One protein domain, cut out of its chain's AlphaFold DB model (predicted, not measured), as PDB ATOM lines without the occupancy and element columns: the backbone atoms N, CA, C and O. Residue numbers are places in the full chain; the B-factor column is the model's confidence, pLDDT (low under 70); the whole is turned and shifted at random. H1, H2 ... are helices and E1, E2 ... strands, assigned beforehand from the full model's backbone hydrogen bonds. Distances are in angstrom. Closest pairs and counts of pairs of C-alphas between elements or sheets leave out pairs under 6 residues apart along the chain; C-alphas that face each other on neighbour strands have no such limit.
ATOM      1  N   ILE A   6     150.612 226.477 197.049       93.31
ATOM      2  CA  ILE A   6     150.107 227.275 198.169       93.31
ATOM      3  C   ILE A   6     149.380 226.347 199.127       93.31
ATOM      4  O   ILE A   6     148.538 225.549 198.709       93.31
ATOM      5  N   TYR A   7     149.674 226.488 200.415       94.88
ATOM      6  CA  TYR A   7     148.919 225.828 201.465       94.88
ATOM      7  C   TYR A   7     147.652 226.620 201.795       94.88
ATOM      8  O   TYR A   7     147.733 227.775 202.205       94.88
ATOM      9  N   MET A   8     146.497 225.978 201.655       95.12
ATOM     10  CA  MET A   8     145.206 226.477 202.117       95.12
ATOM     11  C   MET A   8     144.914 225.864 203.493       95.12
ATOM     12  O   MET A   8     144.823 224.635 203.580       95.12
ATOM     13  N   PRO A   9     144.778 226.661 204.569       95.00
ATOM     14  CA  PRO A   9     144.358 226.161 205.875       95.00
ATOM     15  C   PRO A   9     142.855 225.837 205.905       95.00
ATOM     16  O   PRO A   9     142.101 226.231 205.010       95.00
ATOM     17  N   ASP A  10     142.416 225.138 206.954       95.06
ATOM     18  CA  ASP A  10     140.990 224.926 207.233       95.06
ATOM     19  C   ASP A  10     140.234 226.267 207.306       95.06
ATOM     20  O   ASP A  10     140.731 227.243 207.875       95.06
ATOM     21  N   ASN A  11     139.056 226.327 206.685       91.19
ATOM     22  CA  ASN A  11     138.273 227.553 206.509       91.19
ATOM     23  C   ASN A  11     136.769 227.252 206.433       91.19
ATOM     24  O   ASN A  11     136.341 226.133 206.148       91.19
ATOM     25  N   GLU A  12     135.959 228.285 206.662       91.25
ATOM     26  CA  GLU A  12     134.495 228.207 206.565       91.25
ATOM     27  C   GLU A  12     133.983 228.463 205.132       91.25
ATOM     28  O   GLU A  12     132.802 228.269 204.847       91.25
ATOM     29  N   ASP A  13     134.879 228.824 204.208       87.69
ATOM     30  CA  ASP A  13     134.574 229.234 202.833       87.69
ATOM     31  C   ASP A  13     134.329 228.056 201.871       87.69
ATOM     32  O   ASP A  13     134.037 228.242 200.685       87.69
ATOM     33  N   GLY A  14     134.422 226.821 202.374       86.75
ATOM     34  CA  GLY A  14     134.182 225.595 201.611       86.75
ATOM     35  C   GLY A  14     135.385 225.118 200.793       86.75
ATOM     36  O   GLY A  14     135.242 224.214 199.961       86.75
ATOM     37  N   ILE A  15     136.568 225.690 201.025       93.44
ATOM     38  CA  ILE A  15     137.823 225.263 200.404       93.44
ATOM     39  C   ILE A  15     138.470 224.230 201.320       93.44
ATOM     40  O   ILE A  15     138.608 224.447 202.519       93.44
ATOM     41  N   LYS A  16     138.858 223.078 200.773       95.19
ATOM     42  CA  LYS A  16     139.473 222.029 201.592       95.19
ATOM     43  C   LYS A  16     140.885 222.436 202.005       95.19
ATOM     44  O   LYS A  16     141.617 223.024 201.218       95.19
ATOM     45  N   GLU A  17     141.267 222.059 203.216       96.88
ATOM     46  CA  GLU A  17     142.645 222.192 203.675       96.88
ATOM     47  C   GLU A  17     143.592 221.340 202.807       96.88
ATOM     48  O   GLU A  17     143.291 220.181 202.494       96.88
ATOM     49  N   GLY A  18     144.739 221.900 202.417       96.00
ATOM     50  CA  GLY A  18     145.753 221.186 201.639       96.00
ATOM     51  C   GLY A  18     146.680 222.084 200.824       96.00
ATOM     52  O   GLY A  18     146.546 223.302 200.819       96.00
ATOM     53  N   ASN A  19     147.633 221.468 200.119       95.69
ATOM     54  CA  ASN A  19     148.487 222.167 199.156       95.69
ATOM     55  C   ASN A  19     147.836 222.152 197.775       95.69
ATOM     56  O   ASN A  19     147.366 221.109 197.324       95.69
ATOM     57  N   TYR A  20     147.847 223.306 197.118       95.25
ATOM     58  CA  TYR A  20     147.245 223.520 195.813       95.25
ATOM     59  C   TYR A  20     148.288 224.052 194.846       95.25
ATOM     60  O   TYR A  20     148.915 225.085 195.092       95.25
ATOM     61  N   ASN A  21     148.444 223.376 193.714       94.75
ATOM     62  CA  ASN A  21     149.245 223.891 192.615       94.75
ATOM     63  C   ASN A  21     148.461 224.929 191.792       94.75
ATOM     64  O   ASN A  21     147.245 225.084 191.916       94.75
ATOM     65  N   TRP A  22     149.152 225.614 190.877       92.69
ATOM     66  CA  TRP A  22     148.545 226.644 190.026       92.69
ATOM     67  C   TRP A  22     147.275 226.195 189.278       92.69
ATOM     68  O   TRP A  22     146.319 226.964 189.162       92.69
ATOM     69  N   GLN A  23     147.236 224.965 188.756       94.12
ATOM     70  CA  GLN A  23     146.061 224.466 188.031       94.12
ATOM     71  C   GLN A  23     144.874 224.257 188.975       94.12
ATOM     72  O   GLN A  23     143.741 224.587 188.618       94.12
ATOM     73  N   GLU A  24     145.135 223.752 190.177       95.19
ATOM     74  CA  GLU A  24     144.112 223.531 191.196       95.19
ATOM     75  C   GLU A  24     143.588 224.857 191.762       95.19
ATOM     76  O   GLU A  24     142.382 224.997 191.937       95.19
ATOM     77  N   LEU A  25     144.447 225.869 191.934       94.00
ATOM     78  CA  LEU A  25     144.042 227.232 192.308       94.00
ATOM     79  C   LEU A  25     143.109 227.859 191.264       94.00
ATOM     80  O   LEU A  25     142.064 228.416 191.598       94.00
ATOM     81  N   VAL A  26     143.436 227.725 189.975       94.31
ATOM     82  CA  VAL A  26     142.561 228.205 188.892       94.31
ATOM     83  C   VAL A  26     141.214 227.482 188.913       94.31
ATOM     84  O   VAL A  26     140.182 228.100 188.637       94.31
ATOM     85  N   GLN A  27     141.200 226.185 189.225       96.19
ATOM     86  CA  GLN A  27     139.956 225.432 189.333       96.19
ATOM     87  C   GLN A  27     139.134 225.874 190.552       96.19
ATOM     88  O   GLN A  27     137.944 226.139 190.397       96.19
ATOM     89  N   LEU A  28     139.773 226.077 191.709       94.88
ATOM     90  CA  LEU A  28     139.142 226.629 192.911       94.88
ATOM     91  C   LEU A  28     138.460 227.973 192.634       94.88
ATOM     92  O   LEU A  28     137.304 228.161 193.011       94.88
ATOM     93  N   LEU A  29     139.130 228.885 191.921       95.19
ATOM     94  CA  LEU A  29     138.556 230.181 191.538       95.19
ATOM     95  C   LEU A  29     137.333 230.032 190.618       95.19
ATOM     96  O   LEU A  29     136.373 230.794 190.722       95.19
ATOM     97  N   ARG A  30     137.337 229.055 189.703       96.44
ATOM     98  CA  ARG A  30     136.198 228.805 188.799       96.44
ATOM     99  C   ARG A  30     135.001 228.222 189.532       96.44
ATOM    100  O   ARG A  30     133.872 228.636 189.256       96.44
ATOM    101  N   ASP A  31     135.252 227.286 190.435       96.12
ATOM    102  CA  ASP A  31     134.212 226.604 191.200       96.12
ATOM    103  C   ASP A  31     133.560 227.561 192.206       96.12
ATOM    104  O   ASP A  31     132.345 227.531 192.393       96.12
ATOM    105  N   ASN A  32     134.340 228.501 192.748       95.69
ATOM    106  CA  ASN A  32     133.886 229.506 193.710       95.69
ATOM    107  C   ASN A  32     133.564 230.874 193.084       95.69
ATOM    108  O   ASN A  32     133.379 231.846 193.803       95.69
ATOM    109  N   LYS A  33     133.423 230.980 191.755       95.12
ATOM    110  CA  LYS A  33     133.230 232.265 191.040       95.12
ATOM    111  C   LYS A  33     132.056 233.136 191.521       95.12
ATOM    112  O   LYS A  33     132.017 234.323 191.216       95.12
ATOM    113  N   ASN A  34     131.075 232.535 192.195       96.75
ATOM    114  CA  ASN A  34     129.895 233.210 192.743       96.75
ATOM    115  C   ASN A  34     129.932 233.324 194.280       96.75
ATOM    116  O   ASN A  34     128.957 233.789 194.865       96.75
ATOM    117  N   ASN A  35     131.012 232.876 194.923       95.44
ATOM    118  CA  ASN A  35     131.236 232.972 196.358       95.44
ATOM    119  C   ASN A  35     132.361 233.996 196.618       95.44
ATOM    120  O   ASN A  35     133.535 233.634 196.559       95.44
ATOM    121  N   PRO A  36     132.030 235.279 196.853       95.44
ATOM    122  CA  PRO A  36     133.040 236.323 197.009       95.44
ATOM    123  C   PRO A  36     133.955 236.103 198.221       95.44
ATOM    124  O   PRO A  36     135.116 236.494 198.154       95.44
ATOM    125  N   GLU A  37     133.467 235.457 199.283       95.50
ATOM    126  CA  GLU A  37     134.233 235.169 200.506       95.50
ATOM    127  C   GLU A  37     135.351 234.159 200.205       95.50
ATOM    128  O   GLU A  37     136.526 234.453 200.412       95.50
ATOM    129  N   ALA A  38     135.016 233.055 199.530       95.12
ATOM    130  CA  ALA A  38     135.998 232.075 199.066       95.12
ATOM    131  C   ALA A  38     137.015 232.659 198.070       95.12
ATOM    132  O   ALA A  38     138.191 232.302 198.105       95.12
ATOM    133  N   ILE A  39     136.594 233.557 197.172       95.50
ATOM    134  CA  ILE A  39     137.522 234.217 196.239       95.50
ATOM    135  C   ILE A  39     138.500 235.126 196.987       95.50
ATOM    136  O   ILE A  39     139.685 235.128 196.651       95.50
ATOM    137  N   GLN A  40     138.023 235.870 197.989       95.69
ATOM    138  CA  GLN A  40     138.884 236.698 198.829       95.69
ATOM    139  C   GLN A  40     139.878 235.832 199.605       95.69
ATOM    140  O   GLN A  40     141.070 236.101 199.545       95.69
ATOM    141  N   PHE A  41     139.417 234.743 200.224       95.25
ATOM    142  CA  PHE A  41     140.289 233.808 200.934       95.25
ATOM    143  C   PHE A  41     141.400 233.241 200.036       95.25
ATOM    144  O   PHE A  41     142.568 233.237 200.417       95.25
ATOM    145  N   ILE A  42     141.068 232.807 198.810       94.31
ATOM    146  CA  ILE A  42     142.072 232.319 197.850       94.31
ATOM    147  C   ILE A  42     143.087 233.420 197.524       94.31
ATOM    148  O   ILE A  42     144.279 233.135 197.446       94.31
ATOM    149  N   ALA A  43     142.628 234.660 197.326       93.69
ATOM    150  CA  ALA A  43     143.505 235.789 197.034       93.69
ATOM    151  C   ALA A  43     144.447 236.106 198.207       93.69
ATOM    152  O   ALA A  43     145.632 236.318 197.971       93.69
ATOM    153  N   ASP A  44     143.946 236.059 199.443       94.38
ATOM    154  CA  ASP A  44     144.732 236.309 200.657       94.38
ATOM    155  C   ASP A  44     145.847 235.267 200.847       94.38
ATOM    156  O   ASP A  44     146.915 235.586 201.356       94.38
ATOM    157  N   MET A  45     145.635 234.020 200.413       92.94
ATOM    158  CA  MET A  45     146.665 232.970 200.456       92.94
ATOM    159  C   MET A  45     147.686 233.065 199.309       92.94
ATOM    160  O   MET A  45     148.716 232.393 199.349       92.94
ATOM    161  N   MET A  46     147.397 233.858 198.273       88.56
ATOM    162  CA  MET A  46     148.272 234.078 197.115       88.56
ATOM    163  C   MET A  46     149.177 235.316 197.242       88.56
ATOM    164  O   MET A  46     150.058 235.476 196.391       88.56
ATOM    165  N   GLU A  47     148.947 236.181 198.236       80.69
ATOM    166  CA  GLU A  47     149.783 237.354 198.563       80.69
ATOM    167  C   GLU A  47     151.107 236.958 199.242       80.69
ATOM    168  O   GLU A  47     152.157 237.506 198.820       80.69
TER     169      GLU A  47
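What this domain is: This is residues 6 to 47 of the 47 residues of an uncharacterized protein of Lactococcus lactis subsp. lactis A12 (UniProt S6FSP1). What shape is this? Two helices, H1 and H2, run side by side in opposite ways with few contacts, and a small strand hairpin, E1 and E2, stands at the end where H1 begins and H2 ends; its loop, residues 9 to 17, reaches out alongside the helices and folds back. What is it made of? The printed part has 42 residues, with E1, E2, H1 and H2 in that order, an antiparallel sheet E1 - E2 and a mixed class of helices and strands. It is compact and rounded, with a radius of gyration of the C-alphas of 9.0 A and spans of 22 by 20 by 18 A.

Where its parts are: Where are the strands? E1 is residues 6 to 8, 6.3 A long, from C-alpha 6 at (150.107, 227.275, 198.169); E2 is residues 18 to 21, 10.0 A. Where are the helices? H1 is residues 22 to 31, 14.4 A; H2 is residues 36 to 46, 15.4 A, ending at C-alpha 46 (148.272, 234.078, 197.115).

How they stand to each other: How do the strands pair? In the hairpin E1 and E2, antiparallel at 145 degrees, N 8 and O 18 are within hydrogen-bond range at 2.8 A. How do the helices stand? H1 and H2, a helical hairpin, only just touch, with 3 pairs of C-alphas within 8 A, the closest Leu 29 and Ile 39 at 6.3 A; they run opposite ways at a shallow tilt of 11 degrees. Every O i to N i+4 pair in H1 and H2 is within hydrogen-bond range. Where is the sheet? The closest C-alphas of E1 and H2, Met 8 and Met 45, are 6.9 A apart; E2 and H1 are near each other, while E2 and H2 are apart.

The domain as a whole: How large is it? The C-alphas farthest apart, those of Asn 19 and Asn 34, are 22.6 A from each other. Are there cuts or long links? The printed part has no cut, and no link is long. How confident is the model? Mean pLDDT of the printed part is 94.0, and no printed residue is under 70.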